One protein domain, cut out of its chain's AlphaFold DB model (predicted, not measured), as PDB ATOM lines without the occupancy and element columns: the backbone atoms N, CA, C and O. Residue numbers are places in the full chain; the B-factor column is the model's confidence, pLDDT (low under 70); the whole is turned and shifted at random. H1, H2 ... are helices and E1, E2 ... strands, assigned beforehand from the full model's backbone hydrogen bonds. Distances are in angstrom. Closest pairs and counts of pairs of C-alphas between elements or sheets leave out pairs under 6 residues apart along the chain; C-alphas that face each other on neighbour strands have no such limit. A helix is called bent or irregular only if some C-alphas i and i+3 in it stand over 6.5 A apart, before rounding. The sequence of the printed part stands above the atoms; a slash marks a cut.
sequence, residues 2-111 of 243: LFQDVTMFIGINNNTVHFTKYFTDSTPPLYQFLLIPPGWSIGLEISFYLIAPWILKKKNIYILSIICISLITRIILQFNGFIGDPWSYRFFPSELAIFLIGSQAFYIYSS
ATOM      1  N   LEU A   2      -6.732  31.166 -21.868       65.19
ATOM      2  CA  LEU A   2      -6.636  32.297 -20.912       65.19
ATOM      3  C   LEU A   2      -6.747  31.973 -19.399       65.19
ATOM      4  O   LEU A   2      -7.803  31.613 -18.895       65.19
ATOM      5  N   PHE A   3      -5.653  32.163 -18.658       74.69
ATOM      6  CA  PHE A   3      -5.525  31.910 -17.208       74.69
ATOM      7  C   PHE A   3      -5.570  30.454 -16.745       74.69
ATOM      8  O   PHE A   3      -5.191  30.182 -15.613       74.69
ATOM      9  N   GLN A   4      -5.933  29.500 -17.600       83.31
ATOM     10  CA  GLN A   4      -5.835  28.083 -17.247       83.31
ATOM     11  C   GLN A   4      -4.413  27.676 -16.812       83.31
ATOM     12  O   GLN A   4      -4.259  26.922 -15.862       83.31
ATOM     13  N   ASP A   5      -3.373  28.232 -17.441       85.69
ATOM     14  CA  ASP A   5      -1.978  27.955 -17.072       85.69
ATOM     15  C   ASP A   5      -1.568  28.538 -15.718       85.69
ATOM     16  O   ASP A   5      -0.486  28.220 -15.237       85.69
ATOM     17  N   VAL A   6      -2.411  29.349 -15.061       88.56
ATOM     18  CA  VAL A   6      -2.147  29.809 -13.688       88.56
ATOM     19  C   VAL A   6      -1.939  28.611 -12.764       88.56
ATOM     20  O   VAL A   6      -1.057  28.673 -11.913       88.56
ATOM     21  N   THR A   7      -2.639  27.493 -12.998       90.75
ATOM     22  CA  THR A   7      -2.458  26.243 -12.239       90.75
ATOM     23  C   THR A   7      -1.056  25.646 -12.351       90.75
ATOM     24  O   THR A   7      -0.711  24.782 -11.556       90.75
ATOM     25  N   MET A   8      -0.248  26.075 -13.325       91.62
ATOM     26  CA  MET A   8       1.150  25.659 -13.453       91.62
ATOM     27  C   MET A   8       2.091  26.494 -12.573       91.62
ATOM     28  O   MET A   8       3.189  26.042 -12.261       91.62
ATOM     29  N   PHE A   9       1.682  27.705 -12.181       93.25
ATOM     30  CA  PHE A   9       2.497  28.651 -11.408       93.25
ATOM     31  C   PHE A   9       2.133  28.695  -9.918       93.25
ATOM     32  O   PHE A   9       2.880  29.268  -9.123       93.25
ATOM     33  N   ILE A  10       1.000  28.104  -9.535       93.69
ATOM     34  CA  ILE A  10       0.531  28.025  -8.148       93.69
ATOM     35  C   ILE A  10       0.500  26.575  -7.663       93.69
ATOM     36  O   ILE A  10       0.272  25.659  -8.450       93.69
ATOM     37  N   GLY A  11       0.699  26.385  -6.363       93.75
ATOM     38  CA  GLY A  11       0.543  25.111  -5.669       93.75
ATOM     39  C   GLY A  11      -0.322  25.261  -4.421       93.75
ATOM     40  O   GLY A  11      -0.476  26.360  -3.880       93.75
ATOM     41  N   ILE A  12      -0.903  24.151  -3.969       94.06
ATOM     42  CA  ILE A  12      -1.641  24.056  -2.707       94.06
ATOM     43  C   ILE A  12      -0.874  23.109  -1.795       94.06
ATOM     44  O   ILE A  12      -0.677  21.953  -2.151       94.06
ATOM     45  N   ASN A  13      -0.458  23.592  -0.625       90.62
ATOM     46  CA  ASN A  13       0.097  22.771   0.454       90.62
ATOM     47  C   ASN A  13      -0.521  23.249   1.778       90.62
ATOM     48  O   ASN A  13      -0.656  24.456   1.999       90.62
ATOM     49  N   ASN A  14      -0.937  22.321   2.648       87.06
ATOM     50  CA  ASN A  14      -1.579  22.618   3.942       87.06
ATOM     51  C   ASN A  14      -2.739  23.638   3.846       87.06
ATOM     52  O   ASN A  14      -2.828  24.562   4.651       87.06
ATOM     53  N   ASN A  15      -3.609  23.499   2.838       87.94
ATOM     54  CA  ASN A  15      -4.729  24.411   2.539       87.94
ATOM     55  C   ASN A  15      -4.331  25.871   2.234       87.94
ATOM     56  O   ASN A  15      -5.184  26.758   2.252       87.94
ATOM     57  N   THR A  16      -3.061  26.132   1.916       91.69
ATOM     58  CA  THR A  16      -2.573  27.459   1.516       91.69
ATOM     59  C   THR A  16      -2.113  27.467   0.063       91.69
ATOM     60  O   THR A  16      -1.413  26.556  -0.387       91.69
ATOM     61  N   VAL A  17      -2.515  28.507  -0.672       92.56
ATOM     62  CA  VAL A  17      -2.078  28.741  -2.054       92.56
ATOM     63  C   VAL A  17      -0.761  29.507  -2.027       92.56
ATOM     64  O   VAL A  17      -0.664  30.548  -1.378       92.56
ATOM     65  N   HIS A  18       0.239  29.016  -2.747       92.50
ATOM     66  CA  HIS A  18       1.548  29.654  -2.863       92.50
ATOM     67  C   HIS A  18       2.057  29.594  -4.305       92.50
ATOM     68  O   HIS A  18       1.609  28.774  -5.105       92.50
ATOM     69  N   PHE A  19       2.994  30.479  -4.650       92.38
ATOM     70  CA  PHE A  19       3.698  30.393  -5.927       92.38
ATOM     71  C   PHE A  19       4.701  29.254  -5.889       92.38
ATOM     72  O   PHE A  19       5.465  29.135  -4.930       92.38
ATOM     73  N   THR A  20       4.723  28.458  -6.952       91.50
ATOM     74  CA  THR A  20       5.638  27.330  -7.059       91.50
ATOM     75  C   THR A  20       6.627  27.503  -8.199       91.50
ATOM     76  O   THR A  20       6.332  28.023  -9.277       91.50
ATOM     77  N   LYS A  21       7.845  27.031  -7.949       91.06
ATOM     78  CA  LYS A  21       8.885  26.897  -8.962       91.06
ATOM     79  C   LYS A  21       8.632  25.692  -9.868       91.06
ATOM     80  O   LYS A  21       8.924  25.765 -11.059       91.06
ATOM     81  N   TYR A  22       8.063  24.626  -9.312       91.44
ATOM     82  CA  TYR A  22       7.787  23.372 -10.001       91.44
ATOM     83  C   TYR A  22       6.295  23.072  -9.915       91.44
ATOM     84  O   TYR A  22       5.759  22.888  -8.831       91.44
ATOM     85  N   PHE A  23       5.624  22.946 -11.057       90.75
ATOM     86  CA  PHE A  23       4.178  22.682 -11.112       90.75
ATOM     87  C   PHE A  23       3.754  21.357 -10.436       90.75
ATOM     88  O   PHE A  23       2.571  21.121 -10.203       90.75
ATOM     89  N   THR A  24       4.715  20.475 -10.138       91.50
ATOM     90  CA  THR A  24       4.527  19.225  -9.390       91.50
ATOM     91  C   THR A  24       4.507  19.413  -7.874       91.50
ATOM     92  O   THR A  24       4.057  18.516  -7.169       91.50
ATOM     93  N   ASP A  25       5.004  20.538  -7.362       91.56
ATOM     94  CA  ASP A  25       5.009  20.866  -5.933       91.56
ATOM     95  C   ASP A  25       3.643  21.431  -5.522       91.56
ATOM     96  O   ASP A  25       3.441  22.637  -5.373       91.56
ATOM     97  N   SER A  26       2.658  20.536  -5.472       91.75
ATOM     98  CA  SER A  26       1.291  20.820  -5.050       91.75
ATOM     99  C   SER A  26       0.580  19.527  -4.664       91.75
ATOM    100  O   SER A  26       0.678  18.520  -5.369       91.75
ATOM    101  N   THR A  27      -0.205  19.568  -3.590       91.62
ATOM    102  CA  THR A  27      -1.043  18.461  -3.121       91.62
ATOM    103  C   THR A  27      -2.510  18.916  -2.991       91.62
ATOM    104  O   THR A  27      -2.857  19.626  -2.049       91.62
ATOM    105  N   PRO A  28      -3.411  18.534  -3.926       90.44
ATOM    106  CA  PRO A  28      -3.192  17.698  -5.113       90.44
ATOM    107  C   PRO A  28      -2.416  18.420  -6.240       90.44
ATOM    108  O   PRO A  28      -2.362  19.654  -6.266       90.44
ATOM    109  N   PRO A  29      -1.838  17.675  -7.200       91.69
ATOM    110  CA  PRO A  29      -1.142  18.248  -8.352       91.69
ATOM    111  C   PRO A  29      -2.111  18.986  -9.286       91.69
ATOM    112  O   PRO A  29      -2.902  18.371 -10.001       91.69
ATOM    113  N   LEU A  30      -2.036  20.319  -9.317       91.75
ATOM    114  CA  LEU A  30      -3.033  21.133 -10.020       91.75
ATOM    115  C   LEU A  30      -2.992  21.001 -11.548       91.75
ATOM    116  O   LEU A  30      -4.013  21.169 -12.212       91.75
ATOM    117  N   TYR A  31      -1.834  20.666 -12.120       89.69
ATOM    118  CA  TYR A  31      -1.677  20.497 -13.568       89.69
ATOM    119  C   TYR A  31      -2.542  19.362 -14.146       89.69
ATOM    120  O   TYR A  31      -2.835  19.362 -15.340       89.69
ATOM    121  N   GLN A  32      -2.973  18.403 -13.320       89.38
ATOM    122  CA  GLN A  32      -3.848  17.309 -13.759       89.38
ATOM    123  C   GLN A  32      -5.264  17.791 -14.099       89.38
ATOM    124  O   GLN A  32      -5.974  17.128 -14.848       89.38
ATOM    125  N   PHE A  33      -5.660  18.972 -13.615       88.12
ATOM    126  CA  PHE A  33      -6.947  19.591 -13.937       88.12
ATOM    127  C   PHE A  33      -6.906  20.422 -15.232       88.12
ATOM    128  O   PHE A  33      -7.882  21.089 -15.586       88.12
ATOM    129  N   LEU A  34      -5.791  20.396 -15.974       87.44
ATOM    130  CA  LEU A  34      -5.716  21.015 -17.291       87.44
ATOM    131  C   LEU A  34      -6.594  20.252 -18.295       87.44
ATOM    132  O   LEU A  34      -6.209  19.201 -18.795       87.44
ATOM    133  N   LEU A  35      -7.737  20.840 -18.665       82.06
ATOM    134  CA  LEU A  35      -8.628  20.337 -19.722       82.06
ATOM    135  C   LEU A  35      -7.903  20.017 -21.040       82.06
ATOM    136  O   LEU A  35      -8.211  19.028 -21.694       82.06
ATOM    137  N   ILE A  36      -6.967  20.879 -21.452       84.62
ATOM    138  CA  ILE A  36      -6.206  20.739 -22.696       84.62
ATOM    139  C   ILE A  36      -4.753  21.095 -22.369       84.62
ATOM    140  O   ILE A  36      -4.398  22.275 -22.417       84.62
ATOM    141  N   PRO A  37      -3.896  20.111 -22.035       85.12
ATOM    142  CA  PRO A  37      -2.493  20.353 -21.713       85.12
ATOM    143  C   PRO A  37      -1.717  21.167 -22.761       85.12
ATOM    144  O   PRO A  37      -0.973  22.049 -22.337       85.12
ATOM    145  N   PRO A  38      -1.889  20.973 -24.092       86.94
ATOM    146  CA  PRO A  38      -1.223  21.811 -25.095       86.94
ATOM    147  C   PRO A  38      -1.900  23.183 -25.299       86.94
ATOM    148  O   PRO A  38      -1.429  23.999 -26.079       86.94
ATOM    149  N   GLY A  39      -2.992  23.491 -24.594       88.00
ATOM    150  CA  GLY A  39      -3.765  24.724 -24.776       88.00
ATOM    151  C   GLY A  39      -3.084  26.006 -24.274       88.00
ATOM    152  O   GLY A  39      -3.707  27.072 -24.313       88.00
ATOM    153  N   TRP A  40      -1.845  25.910 -23.784       90.50
ATOM    154  CA  TRP A  40      -1.060  27.032 -23.270       90.50
ATOM    155  C   TRP A  40      -0.591  27.982 -24.370       90.50
ATOM    156  O   TRP A  40      -0.598  29.197 -24.179       90.50
ATOM    157  N   SER A  41      -0.260  27.456 -25.553       91.19
ATOM    158  CA  SER A  41       0.191  28.262 -26.697       91.19
ATOM    159  C   SER A  41      -0.894  29.243 -27.148       91.19
ATOM    160  O   SER A  41      -0.634  30.435 -27.283       91.19
ATOM    161  N   ILE A  42      -2.143  28.776 -27.224       90.88
ATOM    162  CA  ILE A  42      -3.322  29.611 -27.495       90.88
ATOM    163  C   ILE A  42      -3.499  30.677 -26.402       90.88
ATOM    164  O   ILE A  42      -3.877  31.812 -26.684       90.88
ATOM    165  N   GLY A  43      -3.218  30.342 -25.138       91.62
ATOM    166  CA  GLY A  43      -3.239  31.310 -24.037       91.62
ATOM    167  C   GLY A  43      -2.250  32.461 -24.246       91.62
ATOM    168  O   GLY A  43      -2.612  33.626 -24.045       91.62
ATOM    169  N   LEU A  44      -1.034  32.151 -24.698       93.31
ATOM    170  CA  LEU A  44      -0.019  33.151 -25.040       93.31
ATOM    171  C   LEU A  44      -0.424  33.993 -26.247       93.31
ATOM    172  O   LEU A  44      -0.288  35.214 -26.200       93.31
ATOM    173  N   GLU A  45      -0.955  33.365 -27.296       94.00
ATOM    174  CA  GLU A  45      -1.441  34.068 -28.487       94.00
ATOM    175  C   GLU A  45      -2.531  35.076 -28.129       94.00
ATOM    176  O   GLU A  45      -2.429  36.247 -28.494       94.00
ATOM    177  N   ILE A  46      -3.545  34.662 -27.361       94.06
ATOM    178  CA  ILE A  46      -4.608  35.573 -26.919       94.06
ATOM    179  C   ILE A  46      -4.014  36.705 -26.073       94.06
ATOM    180  O   ILE A  46      -4.349  37.866 -26.296       94.06
ATOM    181  N   SER A  47      -3.098  36.399 -25.149       94.00
ATOM    182  CA  SER A  47      -2.428  37.415 -24.321       94.00
ATOM    183  C   SER A  47      -1.672  38.438 -25.174       94.00
ATOM    184  O   SER A  47      -1.762  39.643 -24.926       94.00
ATOM    185  N   PHE A  48      -0.984  37.982 -26.225       95.50
ATOM    186  CA  PHE A  48      -0.324  38.853 -27.190       95.50
ATOM    187  C   PHE A  48      -1.329  39.712 -27.959       95.50
ATOM    188  O   PHE A  48      -1.168  40.931 -28.009       95.50
ATOM    189  N   TYR A  49      -2.379  39.114 -28.526       95.06
ATOM    190  CA  TYR A  49      -3.381  39.845 -29.304       95.06
ATOM    191  C   TYR A  49      -4.160  40.861 -28.475       95.06
ATOM    192  O   TYR A  49      -4.534  41.905 -29.013       95.06
ATOM    193  N   LEU A  50      -4.357  40.598 -27.181       95.12
ATOM    194  CA  LEU A  50      -4.928  41.576 -26.266       95.12
ATOM    195  C   LEU A  50      -4.047  42.822 -26.213       95.12
ATOM    196  O   LEU A  50      -4.564  43.909 -26.429       95.12
ATOM    197  N   ILE A  51      -2.732  42.689 -26.007       95.50
ATOM    198  CA  ILE A  51      -1.839  43.850 -25.838       95.50
ATOM    199  C   ILE A  51      -1.318  44.462 -27.151       95.50
ATOM    200  O   ILE A  51      -0.849  45.609 -27.171       95.50
ATOM    201  N   ALA A  52      -1.391  43.719 -28.255       95.69
ATOM    202  CA  ALA A  52      -0.842  44.094 -29.555       95.69
ATOM    203  C   ALA A  52      -1.281  45.487 -30.059       95.69
ATOM    204  O   ALA A  52      -0.411  46.223 -30.540       95.69
ATOM    205  N   PRO A  53      -2.553  45.930 -29.923       94.94
ATOM    206  CA  PRO A  53      -2.996  47.237 -30.413       94.94
ATOM    207  C   PRO A  53      -2.263  48.431 -29.792       94.94
ATOM    208  O   PRO A  53      -2.157  49.475 -30.441       94.94
ATOM    209  N   TRP A  54      -1.759  48.297 -28.561       95.94
ATOM    210  CA  TRP A  54      -1.043  49.368 -27.860       95.94
ATOM    211  C   TRP A  54       0.464  49.333 -28.095       95.94
ATOM    212  O   TRP A  54       1.100  50.390 -28.070       95.94
ATOM    213  N   ILE A  55       1.027  48.148 -28.339       95.88
ATOM    214  CA  ILE A  55       2.469  47.957 -28.526       95.88
ATOM    215  C   ILE A  55       2.869  48.154 -29.987       95.88
ATOM    216  O   ILE A  55       3.769  48.942 -30.272       95.88
ATOM    217  N   LEU A  56       2.182  47.496 -30.926       94.69
ATOM    218  CA  LEU A  56       2.600  47.449 -32.335       94.69
ATOM    219  C   LEU A  56       2.452  48.792 -33.066       94.69
ATOM    220  O   LEU A  56       3.026  48.978 -34.132       94.69
ATOM    221  N   LYS A  57       1.715  49.748 -32.490       92.19
ATOM    222  CA  LYS A  57       1.584  51.117 -33.019       92.19
ATOM    223  C   LYS A  57       2.706  52.060 -32.562       92.19
ATOM    224  O   LYS A  57       2.714  53.228 -32.949       92.19
ATOM    225  N   LYS A  58       3.609  51.615 -31.682       93.88
ATOM    226  CA  LYS A  58       4.713  52.437 -31.161       93.88
ATOM    227  C   LYS A  58       5.904  52.435 -32.123       93.88
ATOM    228  O   LYS A  58       6.022  51.580 -32.990       93.88
ATOM    229  N   LYS A  59       6.818  53.398 -31.946       93.31
ATOM    230  CA  LYS A  59       8.088  53.445 -32.693       93.31
ATOM    231  C   LYS A  59       8.935  52.199 -32.398       93.31
ATOM    232  O   LYS A  59       8.933  51.724 -31.262       93.31
ATOM    233  N   ASN A  60       9.740  51.767 -33.371       92.50
ATOM    234  CA  ASN A  60      10.592  50.572 -33.273       92.50
ATOM    235  C   ASN A  60      11.484  50.555 -32.024       92.50
ATOM    236  O   ASN A  60      11.689  49.493 -31.450       92.50
ATOM    237  N   ILE A  61      11.958  51.718 -31.560       94.81
ATOM    238  CA  ILE A  61      12.766  51.806 -30.336       94.81
ATOM    239  C   ILE A  61      12.019  51.275 -29.106       94.81
ATOM    240  O   ILE A  61      12.597  50.523 -28.336       94.81
ATOM    241  N   TYR A  62      10.724  51.579 -28.956       95.62
ATOM    242  CA  TYR A  62       9.920  51.093 -27.830       95.62
ATOM    243  C   TYR A  62       9.656  49.594 -27.935       95.62
ATOM    244  O   TYR A  62       9.706  48.889 -26.931       95.62
ATOM    245  N   ILE A  63       9.404  49.101 -29.148       96.06
ATOM    246  CA  ILE A  63       9.223  47.666 -29.393       96.06
ATOM    247  C   ILE A  63      10.515  46.921 -29.040       96.06
ATOM    248  O   ILE A  63      10.468  45.923 -28.325       96.06
ATOM    249  N   LEU A  64      11.668  47.450 -29.460       95.50
ATOM    250  CA  LEU A  64      12.978  46.898 -29.129       95.50
ATOM    251  C   LEU A  64      13.240  46.921 -27.618       95.50
ATOM    252  O   LEU A  64      13.713  45.929 -27.074       95.50
ATOM    253  N   SER A  65      12.871  48.000 -26.919       97.00
ATOM    254  CA  SER A  65      12.959  48.050 -25.455       97.00
ATOM    255  C   SER A  65      12.123  46.952 -24.791       97.00
ATOM    256  O   SER A  65      12.616  46.289 -23.883       97.00
ATOM    257  N   ILE A  66      10.891  46.712 -25.254       97.31
ATOM    258  CA  ILE A  66      10.025  45.649 -24.715       97.31
ATOM    259  C   ILE A  66      10.616  44.262 -24.998       97.31
ATOM    260  O   ILE A  66      10.605  43.409 -24.111       97.31
ATOM    261  N   ILE A  67      11.180  44.043 -26.193       96.25
ATOM    262  CA  ILE A  67      11.910  42.808 -26.519       96.25
ATOM    263  C   ILE A  67      13.060  42.604 -25.526       96.25
ATOM    264  O   ILE A  67      13.156  41.536 -24.924       96.25
ATOM    265  N   CYS A  68      13.893  43.625 -25.296       96.75
ATOM    266  CA  CYS A  68      15.000  43.537 -24.345       96.75
ATOM    267  C   CYS A  68      14.515  43.242 -22.920       96.75
ATOM    268  O   CYS A  68      15.064  42.359 -22.271       96.75
ATOM    269  N   ILE A  69      13.463  43.918 -22.445       97.50
ATOM    270  CA  ILE A  69      12.876  43.671 -21.115       97.50
ATOM    271  C   ILE A  69      12.370  42.227 -20.999       97.50
ATOM    272  O   ILE A  69      12.619  41.561 -19.994       97.50
ATOM    273  N   SER A  70      11.697  41.718 -22.031       96.75
ATOM    274  CA  SER A  70      11.192  40.344 -22.071       96.75
ATOM    275  C   SER A  70      12.331  39.310 -22.038       96.75
ATOM    276  O   SER A  70      12.279  38.351 -21.263       96.75
ATOM    277  N   LEU A  71      13.416  39.540 -22.786       94.62
ATOM    278  CA  LEU A  71      14.612  38.688 -22.761       94.62
ATOM    279  C   LEU A  71      15.350  38.755 -21.417       94.62
ATOM    280  O   LEU A  71      15.738  37.717 -20.883       94.62
ATOM    281  N   ILE A  72      15.500  39.945 -20.832       96.12
ATOM    282  CA  ILE A  72      16.088  40.118 -19.496       96.12
ATOM    283  C   ILE A  72      15.251  39.377 -18.453       96.12
ATOM    284  O   ILE A  72      15.806  38.678 -17.611       96.12
ATOM    285  N   THR A  73      13.921  39.453 -18.542       96.12
ATOM    286  CA  THR A  73      13.012  38.701 -17.665       96.12
ATOM    287  C   THR A  73      13.278  37.199 -17.764       96.12
ATOM    288  O   THR A  73      13.421  36.536 -16.739       96.12
ATOM    289  N   ARG A  74      13.429  36.663 -18.984       93.12
ATOM    290  CA  ARG A  74      13.797  35.254 -19.202       93.12
ATOM    291  C   ARG A  74      15.126  34.900 -18.529       93.12
ATOM    292  O   ARG A  74      15.213  33.881 -17.850       93.12
ATOM    293  N   ILE A  75      16.142  35.743 -18.701       92.44
ATOM    294  CA  ILE A  75      17.477  35.539 -18.127       92.44
ATOM    295  C   ILE A  75      17.411  35.544 -16.591       92.44
ATOM    296  O   ILE A  75      17.937  34.636 -15.951       92.44
ATOM    297  N   ILE A  76      16.709  36.512 -15.993       95.38
ATOM    298  CA  ILE A  76      16.518  36.603 -14.536       95.38
ATOM    299  C   ILE A  76      15.821  35.349 -13.997       95.38
ATOM    300  O   ILE A  76      16.248  34.804 -12.979       95.38
ATOM    301  N   LEU A  77      14.773  34.865 -14.667       94.19
ATOM    302  CA  LEU A  77      14.078  33.640 -14.265       94.19
ATOM    303  C   LEU A  77      15.029  32.437 -14.260       94.19
ATOM    304  O   LEU A  77      15.107  31.717 -13.264       94.19
ATOM    305  N   GLN A  78      15.813  32.266 -15.324       91.50
ATOM    306  CA  GLN A  78      16.779  31.172 -15.427       91.50
ATOM    307  C   GLN A  78      17.872  31.251 -14.354       91.50
ATOM    308  O   GLN A  78      18.173  30.231 -13.736       91.50
ATOM    309  N   PHE A  79      18.408  32.442 -14.060       92.56
ATOM    310  CA  PHE A  79      19.403  32.629 -12.993       92.56
ATOM    311  C   PHE A  79      18.854  32.328 -11.594       92.56
ATOM    312  O   PHE A  79      19.570  31.777 -10.764       92.56
ATOM    313  N   ASN A  80      17.573  32.607 -11.340       94.19
ATOM    314  CA  ASN A  80      16.889  32.212 -10.099       94.19
ATOM    315  C   ASN A  80      16.435  30.730 -10.111       94.19
ATOM    316  O   ASN A  80      15.756  30.228  -9.205       94.19
ATOM    317  N   GLY A  81      16.829  29.993 -11.151       91.38
ATOM    318  CA  GLY A  81      16.613  28.566 -11.327       91.38
ATOM    319  C   GLY A  81      15.213  28.182 -11.801       91.38
ATOM    320  O   GLY A  81      14.904  26.994 -11.781       91.38
ATOM    321  N   PHE A  82      14.366  29.132 -12.213       91.38
ATOM    322  CA  PHE A  82      13.069  28.870 -12.851       91.38
ATOM    323  C   PHE A  82      13.281  28.328 -14.276       91.38
ATOM    324  O   PHE A  82      13.087  29.017 -15.277       91.38
ATOM    325  N   ILE A  83      13.757  27.086 -14.354       87.81
ATOM    326  CA  ILE A  83      14.185  26.405 -15.578       87.81
ATOM    327  C   ILE A  83      13.200  25.269 -15.877       87.81
ATOM    328  O   ILE A  83      12.811  24.526 -14.981       87.81
ATOM    329  N   GLY A  84      12.828  25.111 -17.147       88.19
ATOM    330  CA  GLY A  84      11.858  24.112 -17.603       88.19
ATOM    331  C   GLY A  84      10.406  24.604 -17.614       88.19
ATOM    332  O   GLY A  84      10.139  25.807 -17.612       88.19
ATOM    333  N   ASP A  85       9.471  23.656 -17.699       89.06
ATOM    334  CA  ASP A  85       8.021  23.896 -17.637       89.06
ATOM    335  C   ASP A  85       7.626  24.301 -16.201       89.06
ATOM    336  O   ASP A  85       8.050  23.616 -15.266       89.06
ATOM    337  N   PRO A  86       6.852  25.384 -15.981       91.94
ATOM    338  CA  PRO A  86       6.219  26.284 -16.966       91.94
ATOM    339  C   PRO A  86       7.002  27.538 -17.354       91.94
ATOM    340  O   PRO A  86       6.652  28.225 -18.317       91.94
ATOM    341  N   TRP A  87       8.069  27.850 -16.634       93.19
ATOM    342  CA  TRP A  87       8.737  29.148 -16.706       93.19
ATOM    343  C   TRP A  87       9.456  29.431 -18.026       93.19
ATOM    344  O   TRP A  87       9.623  30.587 -18.395       93.19
ATOM    345  N   SER A  88       9.864  28.395 -18.760       87.75
ATOM    346  CA  SER A  88      10.690  28.552 -19.967       87.75
ATOM    347  C   SER A  88       9.915  28.863 -21.243       87.75
ATOM    348  O   SER A  88      10.542  29.265 -22.223       87.75
ATOM    349  N   TYR A  89       8.607  28.592 -21.261       88.81
ATOM    350  CA  TYR A  89       7.792  28.740 -22.468       88.81
ATOM    351  C   TYR A  89       6.316  29.084 -22.225       88.81
ATOM    352  O   TYR A  89       5.639  29.414 -23.189       88.81
ATOM    353  N   ARG A  90       5.787  29.023 -20.989       92.19
ATOM    354  CA  ARG A  90       4.390  29.408 -20.683       92.19
ATOM    355  C   ARG A  90       4.263  30.770 -20.010       92.19
ATOM    356  O   ARG A  90       3.167  31.322 -19.936       92.19
ATOM    357  N   PHE A  91       5.355  31.316 -19.479       93.50
ATOM    358  CA  PHE A  91       5.317  32.592 -18.776       93.50
ATOM    359  C   PHE A  91       5.301  33.755 -19.775       93.50
ATOM    360  O   PHE A  91       6.323  34.150 -20.328       93.50
ATOM    361  N   PHE A  92       4.117  34.315 -20.019       94.19
ATOM    362  CA  PHE A  92       3.898  35.296 -21.087       94.19
ATOM    363  C   PHE A  92       4.912  36.460 -21.144       94.19
ATOM    364  O   PHE A  92       5.409  36.739 -22.239       94.19
ATOM    365  N   PRO A  93       5.301  37.112 -20.026       95.00
ATOM    366  CA  PRO A  93       6.276  38.200 -20.073       95.00
ATOM    367  C   PRO A  93       7.634  37.818 -20.681       95.00
ATOM    368  O   PRO A  93       8.247  38.661 -21.336       95.00
ATOM    369  N   SER A  94       8.106  36.574 -20.526       94.25
ATOM    370  CA  SER A  94       9.363  36.105 -21.138       94.25
ATOM    371  C   SER A  94       9.203  35.633 -22.586       94.25
ATOM    372  O   SER A  94      10.190  35.568 -23.325       94.25
ATOM    373  N   GLU A  95       7.979  35.306 -23.007       94.19
ATOM    374  CA  GLU A  95       7.666  34.879 -24.380       94.19
ATOM    375  C   GLU A  95       7.332  36.042 -25.315       94.19
ATOM    376  O   GLU A  95       7.464  35.913 -26.534       94.19
ATOM    377  N   LEU A  96       6.960  37.201 -24.767       95.88
ATOM    378  CA  LEU A  96       6.595  38.389 -25.540       95.88
ATOM    379  C   LEU A  96       7.664  38.792 -26.575       95.88
ATOM    380  O   LEU A  96       7.316  39.216 -27.679       95.88
ATOM    381  N   ALA A  97       8.951  38.614 -26.257       94.56
ATOM    382  CA  ALA A  97      10.053  38.848 -27.188       94.56
ATOM    383  C   ALA A  97       9.873  38.100 -28.517       94.56
ATOM    384  O   ALA A  97      10.059  38.700 -29.571       94.56
ATOM    385  N   ILE A  98       9.473  36.823 -28.488       91.88
ATOM    386  CA  ILE A  98       9.347  35.988 -29.692       91.88
ATOM    387  C   ILE A  98       8.226  36.518 -30.595       91.88
ATOM    388  O   ILE A  98       8.434  36.692 -31.797       91.88
ATOM    389  N   PHE A  99       7.068  36.855 -30.019       94.38
ATOM    390  CA  PHE A  99       5.947  37.441 -30.761       94.38
ATOM    391  C   PHE A  99       6.320  38.783 -31.400       94.38
ATOM    392  O   PHE A  99       6.015  39.035 -32.570       94.38
ATOM    393  N   LEU A 100       7.018  39.645 -30.655       95.00
ATOM    394  CA  LEU A 100       7.445  40.943 -31.168       95.00
ATOM    395  C   LEU A 100       8.524  40.808 -32.244       95.00
ATOM    396  O   LEU A 100       8.408  41.484 -33.264       95.00
ATOM    397  N   ILE A 101       9.503  39.913 -32.084       92.56
ATOM    398  CA  ILE A 101      10.499  39.610 -33.124       92.56
ATOM    399  C   ILE A 101       9.801  39.144 -34.403       92.56
ATOM    400  O   ILE A 101      10.096  39.669 -35.474       92.56
ATOM    401  N   GLY A 102       8.823  38.239 -34.296       90.62
ATOM    402  CA  GLY A 102       8.009  37.806 -35.435       90.62
ATOM    403  C   GLY A 102       7.262  38.966 -36.103       90.62
ATOM    404  O   GLY A 102       7.292  39.101 -37.327       90.62
ATOM    405  N   SER A 103       6.660  39.864 -35.314       91.25
ATOM    406  CA  SER A 103       5.990  41.058 -35.849       91.25
ATOM    407  C   SER A 103       6.955  41.990 -36.591       91.25
ATOM    408  O   SER A 103       6.631  42.489 -37.667       91.25
ATOM    409  N   GLN A 104       8.164  42.197 -36.057       90.25
ATOM    410  CA  GLN A 104       9.181  43.039 -36.684       90.25
ATOM    411  C   GLN A 104       9.733  42.390 -37.950       90.25
ATOM    412  O   GLN A 104       9.899  43.079 -38.954       90.25
ATOM    413  N   ALA A 105       9.938  41.070 -37.944       87.44
ATOM    414  CA  ALA A 105      10.325  40.319 -39.133       87.44
ATOM    415  C   ALA A 105       9.304  40.511 -40.265       87.44
ATOM    416  O   ALA A 105       9.700  40.763 -41.403       87.44
ATOM    417  N   PHE A 106       8.002  40.501 -39.953       86.38
ATOM    418  CA  PHE A 106       6.949  40.793 -40.928       86.38
ATOM    419  C   PHE A 106       7.029  42.221 -41.491       86.38
ATOM    420  O   PHE A 106       6.924  42.392 -42.706       86.38
ATOM    421  N   TYR A 107       7.233  43.245 -40.654       85.75
ATOM    422  CA  TYR A 107       7.358  44.633 -41.127       85.75
ATOM    423  C   TYR A 107       8.593  44.848 -42.002       85.75
ATOM    424  O   TYR A 107       8.497  45.490 -43.048       85.75
ATOM    425  N   ILE A 108       9.736  44.286 -41.596       83.56
ATOM    426  CA  ILE A 108      10.978  44.317 -42.376       83.56
ATOM    427  C   ILE A 108      10.722  43.663 -43.734       83.56
ATOM    428  O   ILE A 108      10.960  44.269 -44.776       83.56
ATOM    429  N   TYR A 109      10.162  42.457 -43.733       79.31
ATOM    430  CA  TYR A 109       9.888  41.715 -44.956       79.31
ATOM    431  C   TYR A 109       8.855  42.403 -45.872       79.31
ATOM    432  O   TYR A 109       9.026  42.408 -47.089       79.31
ATOM    433  N   SER A 110       7.822  43.031 -45.307       78.81
ATOM    434  CA  SER A 110       6.775  43.725 -46.075       78.81
ATOM    435  C   SER A 110       7.260  45.020 -46.738       78.81
ATOM    436  O   SER A 110       6.545  45.599 -47.557       78.81
ATOM    437  N   SER A 111       8.463  45.497 -46.406       77.06
ATOM    438  CA  SER A 111       9.059  46.647 -47.082       77.06
ATOM    439  C   SER A 111       9.427  46.296 -48.534       77.06
ATOM    440  O   SER A 111      10.121  45.314 -48.812       77.06
TER     441      SER A 111
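What this domain is: This is residues 2 to 111 of the 243 residues of the protein "Acyltransferase family protein" of Rickettsia endosymbiont of Ixodes pacificus (UniProt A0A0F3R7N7). H3 and H4 are two long helices that make a V, coming closest where H3 ends and H4 begins, and a third long helix, H5, packs with its first part on both and runs out past the closed end of the V, where residues 105 to 111 stick out. At the open end sits a small head made of the strand hairpin E1 and E2 with the short helices H1 and H2, and residues 80 to 91 cross that end from H4 to H5. The printed part has 110 residues, with five named helices and two named strands in the order H1, E1, E2, H2, H3, H4, H5; the sheet is E1 - E2, antiparallel, and the class is mostly helix. It is elongated, spanning 55 by 30 by 20 A, and only just loose, close to compact, with a radius of gyration of the C-alphas of 16.1 A.

How they stand to each other: Look first at H1, residues 6 to 9, and H2, residues 30 to 33, which touch; their closest C-alphas, those of Thr 7 and Leu 30, are 5.6 A apart. Next find the hairpin of E1, residues 10 to 13, and E2, residues 16 to 19, antiparallel at 144 degrees, with N 11 and O 18 at 2.8 A and N 16 and O 13 at 2.9 A, within hydrogen-bond range. Both strands are apart from H3, residues 37 to 55, which has a kink of 28 degrees near residue 49. H4, residues 60 to 79, is close to H3 but not clearly touching, the closest C-alphas being those of Ile 55 and Ile 63 at 6.8 A. H5, residues 92 to 110, touches H4 with its residues 93 to 101 alone, closest at the C-alphas of Ile 67 and Ala 97, 4.4 A; the two form a helical hairpin, opposite ways at a steep tilt of 35.1 degrees, only just past shallow. H3 with residues 44 to 48 alone touches residues 92 to 99 of H5, closest at the C-alphas of Leu 44 and Phe 92, 6.0 A, the same way at a steep tilt of 62 degrees. Every O i to N i+4 pair is within hydrogen-bond range in H4, against 11 of 15 in H3 and 12 of 15 in H5; H1 and H2 are too short for such a pair.

Where its parts are: Find C-alpha 6 at (-2.147, 29.809, -13.688), where H1 begins. H3 starts at C-alpha 37, (-2.493, 20.353, -21.713), and runs 28.9 A; it is irregular, with C-alphas 50 and 53 at 7.3 A. H4 runs 28.5 A. H5 runs 26.5 A to C-alpha 110 at (6.775, 43.725, -46.075), and is only just irregular, with C-alphas 94 and 97 at 6.7 A.

The domain as a whole: The C-alphas farthest apart, those of Asn 14 and Ser 111, are 57.4 A apart. The printed part has no cut, and its one long link is H4 to H5. Mean pLDDT of the printed part is 91.2, and residue 2 alone is under 70.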